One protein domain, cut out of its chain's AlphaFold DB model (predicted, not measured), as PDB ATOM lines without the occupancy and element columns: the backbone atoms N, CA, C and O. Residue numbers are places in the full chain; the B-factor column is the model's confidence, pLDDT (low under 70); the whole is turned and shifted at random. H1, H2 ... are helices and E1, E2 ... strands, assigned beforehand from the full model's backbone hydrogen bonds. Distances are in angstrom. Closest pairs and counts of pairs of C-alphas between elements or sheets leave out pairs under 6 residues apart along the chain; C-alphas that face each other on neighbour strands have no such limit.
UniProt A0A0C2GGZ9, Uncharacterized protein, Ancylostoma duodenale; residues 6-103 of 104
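What this domain is: This is residues 6 to 103 of the 104 residues of an uncharacterized protein of Ancylostoma duodenale (UniProt A0A0C2GGZ9). A strongly twisted sheet of four strands, E1, E2, E4 and E5, makes one wall, and the hairpin of E6 and E7, a separate two-stranded sheet, stands beside its E1 edge; together they form a curved row. The helix H1 lies off the four-stranded sheet, on the hollow side of the row, while E3 and the short helix H2 lie in the loop-rich end of the domain, away from the strand row. The printed part has 98 residues with seven named strands and two named helices, in the order E1 E2 E3 E4 E5 H1 E6 E7 H2. The larger sheet has the order E1 - E2 - E4 - E5, antiparallel throughout, and the class is mixed, helices and strands. The whole is compact, with a radius of gyration of the C-alphas of 14.4 A, yet elongated, spanning 43 by 27 by 22 A.

Where its parts are: In the larger sheet, E1 is residues 6 to 9, with C-alpha 6 at (100.740, 65.487, 52.117), E2 residues 12 to 16, 12.9 A long, E4 residues 36 to 40, 13.1 A, and E5 residues 46 to 50, 13.2 A. E6, residues 72 to 78, is 16.7 A long, and E7, residues 83 to 88, is 15.8 A. H1, residues 52 to 61, is 13.9 A long and begins with C-alpha 52 at (116.040, 73.304, 54.210). E3 is residues 29 to 31. H2, residues 98 to 101, ends with C-alpha 101 at (104.926, 83.741, 39.006).

How they stand to each other: E1 and E5 are the edge strands of the larger sheet. The hairpin E1 and E2 has N 14 and O 7 at 2.8 A. E2 and E4 are antiparallel at 157 degrees, with N 15 and O 38 at 2.9 A. The hairpin E4 and E5 has N 39 and O 47 at 2.8 A. E1 and E6 come closest at the C-alphas of Thr 7 and His 76, 5.3 A apart. E2 and E6 are near each other. In the hairpin E6 and E7, N 76 and O 85 are 2.8 A apart. H1 is not on the larger sheet; its closest C-alpha pair with E4 is Trp 36 and Lys 52, 7.0 A. E3 pairs with no named strand, but residues 22 to 23 pair with it, antiparallel. H2 is apart from E6 and H1. Every O i to N i+4 pair of H1 is within hydrogen-bond range; H2 is too short for one, and its single O i to N i+3 pair is not within range.

The domain as a whole: The two C-alphas farthest apart are those of Thr 26 and Ile 80, 43.4 A. The printed part has no cut. The link from E2 to E3, residues 17 to 28, is long. Mean pLDDT of the printed part is 96.5, and no printed residue is under 70; the mean for H2 is 86.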
ATOM      1  N   LEU A   6     100.860  66.603  51.189       98.69
ATOM      2  CA  LEU A   6     100.740  65.487  52.117       98.69
ATOM      3  C   LEU A   6     101.240  64.199  51.460       98.69
ATOM      4  O   LEU A   6     100.936  63.924  50.301       98.69
ATOM      5  N   THR A   7     101.953  63.369  52.215       98.75
ATOM      6  CA  THR A   7     102.224  61.984  51.815       98.75
ATOM      7  C   THR A   7     102.403  61.079  53.024       98.75
ATOM      8  O   THR A   7     102.633  61.548  54.136       98.75
ATOM      9  N   VAL A   8     102.310  59.770  52.816       98.62
ATOM     10  CA  VAL A   8     102.508  58.766  53.862       98.62
ATOM     11  C   VAL A   8     103.795  58.005  53.578       98.62
ATOM     12  O   VAL A   8     104.059  57.612  52.445       98.62
ATOM     13  N   LYS A   9     104.594  57.780  54.622       98.50
ATOM     14  CA  LYS A   9     105.760  56.895  54.580       98.50
ATOM     15  C   LYS A   9     105.752  56.017  55.824       98.50
ATOM     16  O   LYS A   9     106.005  56.501  56.930       98.50
ATOM     17  N   GLY A  10     105.492  54.724  55.638       97.62
ATOM     18  CA  GLY A  10     105.249  53.811  56.755       97.62
ATOM     19  C   GLY A  10     104.025  54.258  57.572       97.62
ATOM     20  O   GLY A  10     103.017  54.626  56.976       97.62
ATOM     21  N   PRO A  11     104.089  54.274  58.917       97.62
ATOM     22  CA  PRO A  11     102.951  54.641  59.766       97.62
ATOM     23  C   PRO A  11     102.803  56.159  59.991       97.62
ATOM     24  O   PRO A  11     102.060  56.572  60.878       97.62
ATOM     25  N   LEU A  12     103.553  56.989  59.256       98.69
ATOM     26  CA  LEU A  12     103.672  58.425  59.510       98.69
ATOM     27  C   LEU A  12     103.113  59.247  58.345       98.69
ATOM     28  O   LEU A  12     103.447  58.994  57.182       98.69
ATOM     29  N   LEU A  13     102.332  60.277  58.674       98.75
ATOM     30  CA  LEU A  13     101.916  61.330  57.751       98.75
ATOM     31  C   LEU A  13     102.988  62.423  57.710       98.75
ATOM     32  O   LEU A  13     103.429  62.927  58.743       98.75
ATOM     33  N   TYR A  14     103.388  62.808  56.507       98.75
ATOM     34  CA  TYR A  14     104.297  63.912  56.241       98.75
ATOM     35  C   TYR A  14     103.492  65.048  55.628       98.75
ATOM     36  O   TYR A  14     102.807  64.844  54.628       98.75
ATOM     37  N   ALA A  15     103.587  66.228  56.229       98.69
ATOM     38  CA  ALA A  15     102.917  67.436  55.774       98.69
ATOM     39  C   ALA A  15     103.940  68.560  55.642       98.69
ATOM     40  O   ALA A  15     104.540  68.955  56.643       98.69
ATOM     41  N   GLY A  16     104.164  69.066  54.434       98.56
ATOM     42  CA  GLY A  16     105.175  70.095  54.199       98.56
ATOM     43  C   GLY A  16     104.625  71.363  53.576       98.56
ATOM     44  O   GLY A  16     103.510  71.384  53.053       98.56
ATOM     45  N   GLY A  17     105.417  72.428  53.683       97.69
ATOM     46  CA  GLY A  17     105.165  73.685  52.986       97.69
ATOM     47  C   GLY A  17     105.760  73.717  51.578       97.69
ATOM     48  O   GLY A  17     106.258  72.705  51.076       97.69
ATOM     49  N   HIS A  18     105.744  74.912  50.981       96.81
ATOM     50  CA  HIS A  18     106.264  75.191  49.634       96.81
ATOM     51  C   HIS A  18     107.729  74.775  49.441       96.81
ATOM     52  O   HIS A  18     108.125  74.475  48.321       96.81
ATOM     53  N   GLY A  19     108.543  74.751  50.499       97.38
ATOM     54  CA  GLY A  19     109.955  74.378  50.397       97.38
ATOM     55  C   GLY A  19     110.874  75.470  49.842       97.38
ATOM     56  O   GLY A  19     111.977  75.163  49.401       97.38
ATOM     57  N   VAL A  20     110.453  76.737  49.885       96.69
ATOM     58  CA  VAL A  20     111.249  77.900  49.452       96.69
ATOM     59  C   VAL A  20     111.418  78.904  50.594       96.69
ATOM     60  O   VAL A  20     110.634  78.909  51.547       96.69
ATOM     61  N   GLU A  21     112.457  79.737  50.530       96.44
ATOM     62  CA  GLU A  21     112.617  80.852  51.465       96.44
ATOM     63  C   GLU A  21     111.591  81.959  51.173       96.44
ATOM     64  O   GLU A  21     111.264  82.218  50.015       96.44
ATOM     65  N   TYR A  22     111.125  82.662  52.208       94.19
ATOM     66  CA  TYR A  22     110.368  83.898  52.023       94.19
ATOM     67  C   TYR A  22     111.342  85.070  51.913       94.19
ATOM     68  O   TYR A  22     112.209  85.238  52.779       94.19
ATOM     69  N   ARG A  23     111.213  85.857  50.844       94.06
ATOM     70  CA  ARG A  23     112.113  86.969  50.528       94.06
ATOM     71  C   ARG A  23     111.364  88.291  50.450       94.06
ATOM     72  O   ARG A  23     110.178  88.301  50.135       94.06
ATOM     73  N   ASP A  24     112.070  89.380  50.733       91.69
ATOM     74  CA  ASP A  24     111.610  90.721  50.372       91.69
ATOM     75  C   ASP A  24     111.829  91.017  48.875       91.69
ATOM     76  O   ASP A  24     112.402  90.214  48.133       91.69
ATOM     77  N   ASP A  25     111.358  92.181  48.432       88.31
ATOM     78  CA  ASP A  25     111.469  92.683  47.057       88.31
ATOM     79  C   ASP A  25     112.918  92.940  46.608       88.31
ATOM     80  O   ASP A  25     113.205  92.962  45.410       88.31
ATOM     81  N   THR A  26     113.850  93.073  47.554       90.12
ATOM     82  CA  THR A  26     115.291  93.189  47.291       90.12
ATOM     83  C   THR A  26     116.016  91.838  47.274       90.12
ATOM     84  O   THR A  26     117.203  91.771  46.949       90.12
ATOM     85  N   GLY A  27     115.308  90.747  47.581       90.12
ATOM     86  CA  GLY A  27     115.817  89.380  47.568       90.12
ATOM     87  C   GLY A  27     116.423  88.895  48.885       90.12
ATOM     88  O   GLY A  27     116.932  87.765  48.921       90.12
ATOM     89  N   ASN A  28     116.353  89.677  49.968       94.88
ATOM     90  CA  ASN A  28     116.817  89.230  51.282       94.88
ATOM     91  C   ASN A  28     115.886  88.151  51.824       94.88
ATOM     92  O   ASN A  28     114.666  88.277  51.757       94.88
ATOM     93  N   VAL A  29     116.457  87.095  52.406       96.44
ATOM     94  CA  VAL A  29     115.675  86.060  53.091       96.44
ATOM     95  C   VAL A  29     115.184  86.610  54.425       96.44
ATOM     96  O   VAL A  29     115.988  86.880  55.315       96.44
ATOM     97  N   LEU A  30     113.867  86.736  54.568       96.19
ATOM     98  CA  LEU A  30     113.229  87.169  55.808       96.19
ATOM     99  C   LEU A  30     113.021  85.989  56.766       96.19
ATOM    100  O   LEU A  30     113.267  86.117  57.962       96.19
ATOM    101  N   HIS A  31     112.584  84.835  56.251       95.38
ATOM    102  CA  HIS A  31     112.451  83.602  57.032       95.38
ATOM    103  C   HIS A  31     112.361  82.346  56.150       95.38
ATOM    104  O   HIS A  31     112.064  82.402  54.958       95.38
ATOM    105  N   GLU A  32     112.527  81.177  56.770       97.12
ATOM    106  CA  GLU A  32     112.588  79.866  56.096       97.12
ATOM    107  C   GLU A  32     111.475  78.909  56.565       97.12
ATOM    108  O   GLU A  32     111.524  77.701  56.348       97.12
ATOM    109  N   ASP A  33     110.432  79.443  57.203       97.25
ATOM    110  CA  ASP A  33     109.324  78.685  57.800       97.25
ATOM    111  C   ASP A  33     108.612  77.709  56.853       97.25
ATOM    112  O   ASP A  33     108.029  76.719  57.304       97.25
ATOM    113  N   GLN A  34     108.613  77.988  55.547       96.81
ATOM    114  CA  GLN A  34     107.997  77.133  54.529       96.81
ATOM    115  C   GLN A  34     108.871  75.928  54.144       96.81
ATOM    116  O   GLN A  34     108.383  75.021  53.473       96.81
ATOM    117  N   MET A  35     110.130  75.895  54.591       98.19
ATOM    118  CA  MET A  35     111.068  74.784  54.393       98.19
ATOM    119  C   MET A  35     111.016  73.747  55.524       98.19
ATOM    120  O   MET A  35     111.753  72.762  55.509       98.19
ATOM    121  N   TRP A  36     110.150  73.952  56.515       98.50
ATOM    122  CA  TRP A  36     109.852  72.958  57.538       98.50
ATOM    123  C   TRP A  36     108.785  71.977  57.056       98.50
ATOM    124  O   TRP A  36     107.913  72.315  56.254       98.50
ATOM    125  N   ILE A  37     108.831  70.767  57.607       98.69
ATOM    126  CA  ILE A  37     107.756  69.786  57.492       98.69
ATOM    127  C   ILE A  37     107.293  69.337  58.879       98.69
ATOM    128  O   ILE A  37     108.027  69.412  59.870       98.69
ATOM    129  N   LYS A  38     106.076  68.810  58.935       98.75
ATOM    130  CA  LYS A  38     105.526  68.082  60.074       98.75
ATOM    131  C   LYS A  38     105.552  66.591  59.762       98.75
ATOM    132  O   LYS A  38     105.133  66.173  58.685       98.75
ATOM    133  N   VAL A  39     106.022  65.803  60.719       98.75
ATOM    134  CA  VAL A  39     105.917  64.343  60.717       98.75
ATOM    135  C   VAL A  39     104.975  63.963  61.843       98.75
ATOM    136  O   VAL A  39     105.223  64.326  62.992       98.75
ATOM    137  N   ILE A  40     103.887  63.289  61.494       98.81
ATOM    138  CA  ILE A  40     102.736  63.080  62.367       98.81
ATOM    139  C   ILE A  40     102.514  61.576  62.523       98.81
ATOM    140  O   ILE A  40     102.450  60.855  61.524       98.81
ATOM    141  N   SER A  41     102.443  61.099  63.765       98.62
ATOM    142  CA  SER A  41     102.139  59.696  64.058       98.62
ATOM    143  C   SER A  41     100.648  59.390  63.889       98.62
ATOM    144  O   SER A  41      99.808  60.289  63.828       98.62
ATOM    145  N   ASN A  42     100.295  58.105  63.861       97.06
ATOM    146  CA  ASN A  42      98.897  57.666  63.850       97.06
ATOM    147  C   ASN A  42      98.141  57.972  65.161       97.06
ATOM    148  O   ASN A  42      96.915  57.898  65.175       97.06
ATOM    149  N   THR A  43      98.848  58.335  66.235       98.06
ATOM    150  CA  THR A  43      98.281  58.804  67.510       98.06
ATOM    151  C   THR A  43      98.223  60.331  67.612       98.06
ATOM    152  O   THR A  43      97.727  60.855  68.605       98.06
ATOM    153  N   GLY A  44      98.686  61.058  66.586       97.38
ATOM    154  CA  GLY A  44      98.621  62.521  66.518       97.38
ATOM    155  C   GLY A  44      99.832  63.255  67.100       97.38
ATOM    156  O   GLY A  44      99.812  64.482  67.176       97.38
ATOM    157  N   GLU A  45     100.898  62.549  67.479       98.62
ATOM    158  CA  GLU A  45     102.149  63.181  67.911       98.62
ATOM    159  C   GLU A  45     102.789  63.906  66.729       98.62
ATOM    160  O   GLU A  45     102.890  63.356  65.631       98.62
ATOM    161  N   VAL A  46     103.254  65.136  66.952       98.56
ATOM    162  CA  VAL A  46     103.804  65.982  65.891       98.56
ATOM    163  C   VAL A  46     105.270  66.270  66.161       98.56
ATOM    164  O   VAL A  46     105.633  66.827  67.194       98.56
ATOM    165  N   ARG A  47     106.116  65.969  65.176       98.31
ATOM    166  CA  ARG A  47     107.509  66.413  65.137       98.31
ATOM    167  C   ARG A  47     107.711  67.405  64.003       98.31
ATOM    168  O   ARG A  47     107.267  67.183  62.879       98.31
ATOM    169  N   HIS A  48     108.427  68.479  64.296       98.38
ATOM    170  CA  HIS A  48     108.806  69.497  63.327       98.38
ATOM    171  C   HIS A  48     110.212  69.185  62.822       98.38
ATOM    172  O   HIS A  48     111.124  68.979  63.622       98.38
ATOM    173  N   VAL A  49     110.389  69.102  61.506       98.50
ATOM    174  CA  VAL A  49     111.669  68.730  60.897       98.50
ATOM    175  C   VAL A  49     112.063  69.791  59.891       98.50
ATOM    176  O   VAL A  49     111.297  70.098  58.978       98.50
ATOM    177  N   ASN A  50     113.260  70.341  60.058       98.25
ATOM    178  CA  ASN A  50     113.820  71.275  59.101       98.25
ATOM    179  C   ASN A  50     114.252  70.502  57.845       98.25
ATOM    180  O   ASN A  50     115.066  69.583  57.934       98.25
ATOM    181  N   TRP A  51     113.675  70.845  56.693       98.56
ATOM    182  CA  TRP A  51     113.976  70.250  55.388       98.56
ATOM    183  C   TRP A  51     114.712  71.216  54.452       98.56
ATOM    184  O   TRP A  51     114.832  70.931  53.260       98.56
ATOM    185  N   LYS A  52     115.266  72.317  54.976       98.19
ATOM    186  CA  LYS A  52     116.040  73.304  54.210       98.19
ATOM    187  C   LYS A  52     117.063  72.661  53.283       98.19
ATOM    188  O   LYS A  52     117.056  72.939  52.085       98.19
ATOM    189  N   ASP A  53     117.898  71.772  53.814       98.50
ATOM    190  CA  ASP A  53     118.960  71.128  53.036       98.50
ATOM    191  C   ASP A  53     118.397  70.204  51.950       98.50
ATOM    192  O   ASP A  53     118.960  70.097  50.863       98.50
ATOM    193  N   VAL A  54     117.255  69.559  52.216       98.38
ATOM    194  CA  VAL A  54     116.572  68.685  51.255       98.38
ATOM    195  C   VAL A  54     116.030  69.511  50.091       98.38
ATOM    196  O   VAL A  54     116.356  69.225  48.940       98.38
ATOM    197  N   PHE A  55     115.254  70.558  50.381       98.50
ATOM    198  CA  PHE A  55     114.676  71.425  49.355       98.50
ATOM    199  C   PHE A  55     115.748  72.186  48.570       98.50
ATOM    200  O   PHE A  55     115.707  72.195  47.342       98.50
ATOM    201  N   THR A  56     116.765  72.724  49.253       98.31
ATOM    202  CA  THR A  56     117.921  73.377  48.615       98.31
ATOM    203  C   THR A  56     118.617  72.428  47.646       98.31
ATOM    204  O   THR A  56     118.862  72.788  46.498       98.31
ATOM    205  N   LYS A  57     118.872  71.182  48.063       98.31
ATOM    206  CA  LYS A  57     119.519  70.184  47.207       98.31
ATOM    207  C   LYS A  57     118.676  69.840  45.980       98.31
ATOM    208  O   LYS A  57     119.236  69.706  44.896       98.31
ATOM    209  N   ILE A  58     117.358  69.694  46.134       97.94
ATOM    210  CA  ILE A  58     116.442  69.415  45.016       97.94
ATOM    211  C   ILE A  58     116.427  70.592  44.035       97.94
ATOM    212  O   ILE A  58     116.639  70.385  42.842       97.94
ATOM    213  N   ARG A  59     116.231  71.815  44.541       98.25
ATOM    214  CA  ARG A  59     116.233  73.059  43.760       98.25
ATOM    215  C   ARG A  59     117.523  73.209  42.957       98.25
ATOM    216  O   ARG A  59     117.481  73.419  41.745       98.25
ATOM    217  N   ASP A  60     118.664  73.085  43.627       98.25
ATOM    218  CA  ASP A  60     119.971  73.304  43.013       98.25
ATOM    219  C   ASP A  60     120.303  72.207  41.993       98.25
ATOM    220  O   ASP A  60     120.836  72.507  40.925       98.25
ATOM    221  N   PHE A  61     119.949  70.948  42.285       97.94
ATOM    222  CA  PHE A  61     120.115  69.830  41.353       97.94
ATOM    223  C   PHE A  61     119.239  69.981  40.104       97.94
ATOM    224  O   PHE A  61     119.678  69.651  39.006       97.94
ATOM    225  N   ALA A  62     118.026  70.515  40.255       97.50
ATOM    226  CA  ALA A  62     117.116  70.795  39.149       97.50
ATOM    227  C   ALA A  62     117.510  72.035  38.318       97.50
ATOM    228  O   ALA A  62     116.878  72.301  37.301       97.50
ATOM    229  N   GLY A  63     118.551  72.779  38.718       97.94
ATOM    230  CA  GLY A  63     119.062  73.939  37.979       97.94
ATOM    231  C   GLY A  63     118.442  75.286  38.365       97.94
ATOM    232  O   GLY A  63     118.701  76.281  37.694       97.94
ATOM    233  N   PHE A  64     117.679  75.356  39.459       97.94
ATOM    234  CA  PHE A  64     116.948  76.558  39.888       97.94
ATOM    235  C   PHE A  64     117.581  77.236  41.110       97.94
ATOM    236  O   PHE A  64     116.877  77.638  42.031       97.94
ATOM    237  N   LYS A  65     118.918  77.326  41.153       96.94
ATOM    238  CA  LYS A  65     119.669  77.890  42.292       96.94
ATOM    239  C   LYS A  65     119.135  79.264  42.711       96.94
ATOM    240  O   LYS A  65     118.741  80.057  41.859       96.94
ATOM    241  N   ALA A  66     119.208  79.564  44.009       94.88
ATOM    242  CA  ALA A  66     118.820  80.870  44.543       94.88
ATOM    243  C   ALA A  66     119.516  82.031  43.786       94.88
ATOM    244  O   ALA A  66     120.708  81.915  43.482       94.88
ATOM    245  N   PRO A  67     118.809  83.143  43.489       95.38
ATOM    246  CA  PRO A  67     117.455  83.484  43.945       95.38
ATOM    247  C   PRO A  67     116.315  82.836  43.135       95.38
ATOM    248  O   PRO A  67     115.154  83.146  43.389       95.38
ATOM    249  N   GLY A  68     116.616  81.938  42.191       96.44
ATOM    250  CA  GLY A  68     115.626  81.033  41.611       96.44
ATOM    251  C   GLY A  68     114.938  80.164  42.668       96.44
ATOM    252  O   GLY A  68     115.428  80.003  43.792       96.44
ATOM    253  N   TYR A  69     113.773  79.626  42.321       97.06
ATOM    254  CA  TYR A  69     112.896  78.939  43.263       97.06
ATOM    255  C   TYR A  69     112.123  77.791  42.599       97.06
ATOM    256  O   TYR A  69     111.945  77.741  41.378       97.06
ATOM    257  N   LEU A  70     111.707  76.835  43.433       97.81
ATOM    258  CA  LEU A  70     111.074  75.583  43.022       97.81
ATOM    259  C   LEU A  70     110.027  75.157  44.073       97.81
ATOM    260  O   LEU A  70     110.328  74.319  44.919       97.81
ATOM    261  N   PRO A  71     108.828  75.763  44.092       97.31
ATOM    262  CA  PRO A  71     107.831  75.499  45.116       97.31
ATOM    263  C   PRO A  71     107.141  74.151  44.890       97.31
ATOM    264  O   PRO A  71     106.840  73.745  43.763       97.31
ATOM    265  N   HIS A  72     106.866  73.455  45.987       98.00
ATOM    266  CA  HIS A  72     106.320  72.105  45.999       98.00
ATOM    267  C   HIS A  72     104.894  72.079  46.557       98.00
ATOM    268  O   HIS A  72     104.675  72.402  47.721       98.00
ATOM    269  N   GLU A  73     103.945  71.602  45.748       98.25
ATOM    270  CA  GLU A  73     102.563  71.305  46.182       98.25
ATOM    271  C   GLU A  73     102.155  69.848  45.900       98.25
ATOM    272  O   GLU A  73     101.085  69.394  46.294       98.25
ATOM    273  N   ALA A  74     103.034  69.067  45.262       97.94
ATOM    274  CA  ALA A  74     102.847  67.640  45.040       97.94
ATOM    275  C   ALA A  74     104.142  66.882  45.361       97.94
ATOM    276  O   ALA A  74     105.149  66.980  44.653       97.94
ATOM    277  N   VAL A  75     104.107  66.115  46.451       98.56
ATOM    278  CA  VAL A  75     105.220  65.293  46.935       98.56
ATOM    279  C   VAL A  75     104.683  63.925  47.331       98.56
ATOM    280  O   VAL A  75     103.653  63.835  47.994       98.56
ATOM    281  N   HIS A  76     105.373  62.855  46.942       98.62
ATOM    282  CA  HIS A  76     104.960  61.491  47.250       98.62
ATOM    283  C   HIS A  76     106.141  60.612  47.664       98.62
ATOM    284  O   HIS A  76     107.180  60.602  47.004       98.62
ATOM    285  N   TRP A  77     105.982  59.832  48.731       98.75
ATOM    286  CA  TRP A  77     106.883  58.722  49.029       98.75
ATOM    287  C   TRP A  77     106.373  57.442  48.365       98.75
ATOM    288  O   TRP A  77     105.255  57.013  48.614       98.75
ATOM    289  N   SER A  78     107.218  56.795  47.563       98.50
ATOM    290  CA  SER A  78     106.903  55.489  46.982       98.50
ATOM    291  C   SER A  78     107.530  54.363  47.796       98.50
ATOM    292  O   SER A  78     108.757  54.224  47.843       98.50
ATOM    293  N   ASP A  79     106.693  53.485  48.351       97.81
ATOM    294  CA  ASP A  79     107.161  52.259  48.999       97.81
ATOM    295  C   ASP A  79     107.745  51.235  48.022       97.81
ATOM    296  O   ASP A  79     108.548  50.403  48.444       97.81
ATOM    297  N   ILE A  80     107.403  51.314  46.734       98.12
ATOM    298  CA  ILE A  80     107.958  50.448  45.685       98.12
ATOM    299  C   ILE A  80     109.390  50.881  45.359       98.12
ATOM    300  O   ILE A  80     110.314  50.074  45.397       98.12
ATOM    301  N   HIS A  81     109.596  52.171  45.079       98.44
ATOM    302  CA  HIS A  81     110.904  52.685  44.660       98.44
ATOM    303  C   HIS A  81     111.829  53.054  45.820       98.44
ATOM    304  O   HIS A  81     113.007  53.325  45.587       98.44
ATOM    305  N   LYS A  82     111.298  53.115  47.049       98.00
ATOM    306  CA  LYS A  82     111.983  53.635  48.242       98.00
ATOM    307  C   LYS A  82     112.557  55.037  48.012       98.00
ATOM    308  O   LYS A  82     113.685  55.340  48.403       98.00
ATOM    309  N   LYS A  83     111.772  55.895  47.353       98.38
ATOM    310  CA  LYS A  83     112.168  57.247  46.939       98.38
ATOM    311  C   LYS A  83     111.059  58.261  47.177       98.38
ATOM    312  O   LYS A  83     109.875  57.929  47.150       98.38
ATOM    313  N   TRP A  84     111.487  59.505  47.355       98.56
ATOM    314  CA  TRP A  84     110.631  60.681  47.300       98.56
ATOM    315  C   TRP A  84     110.520  61.174  45.859       98.56
ATOM    316  O   TRP A  84     111.528  61.281  45.160       98.56
ATOM    317  N   PHE A  85     109.302  61.485  45.445       98.38
ATOM    318  CA  PHE A  85     108.963  62.074  44.159       98.38
ATOM    319  C   PHE A  85     108.387  63.461  44.402       98.38
ATOM    320  O   PHE A  85     107.553  63.637  45.288       98.38
ATOM    321  N   PHE A  86     108.835  64.430  43.614       98.19
ATOM    322  CA  PHE A  86     108.393  65.816  43.679       98.19
ATOM    323  C   PHE A  86     107.906  66.219  42.292       98.19
ATOM    324  O   PHE A  86     108.598  65.973  41.304       98.19
ATOM    325  N   LEU A  87     106.740  66.851  42.231       97.56
ATOM    326  CA  LEU A  87     106.231  67.542  41.051       97.56
ATOM    327  C   LEU A  87     106.039  69.009  41.453       97.56
ATOM    328  O   LEU A  87     104.990  69.363  41.995       97.56
ATOM    329  N   PRO A  88     107.087  69.844  41.314       96.88
ATOM    330  CA  PRO A  88     107.011  71.260  41.653       96.88
ATOM    331  C   PRO A  88     105.870  71.942  40.898       96.88
ATOM    332  O   PRO A  88     105.652  71.655  39.722       96.88
ATOM    333  N   ARG A  89     105.148  72.845  41.569       96.62
ATOM    334  CA  ARG A  89     104.040  73.588  40.947       96.62
ATOM    335  C   ARG A  89     104.546  74.606  39.929       96.62
ATOM    336  O   ARG A  89     103.879  74.845  38.930       96.62
ATOM    337  N   LYS A  90     105.694  75.211  40.230       96.31
ATOM    338  CA  LYS A  90     106.364  76.254  39.447       96.31
ATOM    339  C   LYS A  90     107.852  75.953  39.384       96.31
ATOM    340  O   LYS A  90     108.361  75.194  40.212       96.31
ATOM    341  N   ALA A  91     108.554  76.579  38.447       96.75
ATOM    342  CA  ALA A  91     110.010  76.587  38.442       96.75
ATOM    343  C   ALA A  91     110.550  77.865  37.792       96.75
ATOM    344  O   ALA A  91     110.142  78.239  36.693       96.75
ATOM    345  N   SER A  92     111.491  78.544  38.450       96.69
ATOM    346  CA  SER A  92     112.072  79.775  37.913       96.69
ATOM    347  C   SER A  92     113.542  79.916  38.274       96.69
ATOM    348  O   SER A  92     113.954  79.655  39.401       96.69
ATOM    349  N   THR A  93     114.346  80.359  37.310       96.62
ATOM    350  CA  THR A  93     115.759  80.717  37.512       96.62
ATOM    351  C   THR A  93     115.937  82.166  37.968       96.62
ATOM    352  O   THR A  93     117.052  82.585  38.261       96.62
ATOM    353  N   THR A  94     114.854  82.946  37.997       94.62
ATOM    354  CA  THR A  94     114.834  84.336  38.463       94.62
ATOM    355  C   THR A  94     114.162  84.427  39.822       94.62
ATOM    356  O   THR A  94     113.395  83.536  40.193       94.62
ATOM    357  N   MET A  95     114.414  85.529  40.528       93.50
ATOM    358  CA  MET A  95     113.735  85.845  41.782       93.50
ATOM    359  C   MET A  95     112.211  85.840  41.614       93.50
ATOM    360  O   MET A  95     111.705  86.132  40.525       93.50
ATOM    361  N   TYR A  96     111.511  85.478  42.690       92.19
ATOM    362  CA  TYR A  96     110.056  85.539  42.762       92.19
ATOM    363  C   TYR A  96     109.571  86.971  42.536       92.19
ATOM    364  O   TYR A  96     110.086  87.916  43.131       92.19
ATOM    365  N   GLU A  97     108.571  87.101  41.678       89.94
ATOM    366  CA  GLU A  97     107.812  88.321  41.440       89.94
ATOM    367  C   GLU A  97     106.368  87.871  41.219       89.94
ATOM    368  O   GLU A  97     106.127  86.957  40.429       89.94
ATOM    369  N   GLU A  98     105.437  88.444  41.977       86.69
ATOM    370  CA  GLU A  98     104.074  87.925  42.130       86.69
ATOM    371  C   GLU A  98     103.335  87.813  40.791       86.69
ATOM    372  O   GLU A  98     102.736  86.778  40.501       86.69
ATOM    373  N   VAL A  99     103.437  88.830  39.931       87.56
ATOM    374  CA  VAL A  99     102.741  88.849  38.638       87.56
ATOM    375  C   VAL A  99     103.386  87.876  37.649       87.56
ATOM    376  O   VAL A  99     102.693  87.183  36.899       87.56
ATOM    377  N   ALA A 100     104.719  87.794  37.621       84.44
ATOM    378  CA  ALA A 100     105.430  86.857  36.760       84.44
ATOM    379  C   ALA A 100     105.231  85.391  37.173       84.44
ATOM    380  O   ALA A 100     105.231  84.523  36.293       84.44
ATOM    381  N   ASP A 101     105.063  85.101  38.469       86.69
ATOM    382  CA  ASP A 101     104.926  83.741  39.006       86.69
ATOM    383  C   ASP A 101     103.690  82.999  38.473       86.69
ATOM    384  O   ASP A 101     103.739  81.792  38.204       86.69
ATOM    385  N   GLU A 102     102.596  83.718  38.197       85.81
ATOM    386  CA  GLU A 102     101.375  83.128  37.634       85.81
ATOM    387  C   GLU A 102     101.639  82.343  36.339       85.81
ATOM    388  O   GLU A 102     100.972  81.341  36.072       85.81
ATOM    389  N   LYS A 103     102.670  82.739  35.580       85.00
ATOM    390  CA  LYS A 103     103.068  82.137  34.298       85.00
ATOM    391  C   LYS A 103     104.266  81.182  34.385       85.00
ATOM    392  O   LYS A 103     104.706  80.696  33.342       85.00
TER     393      LYS A 103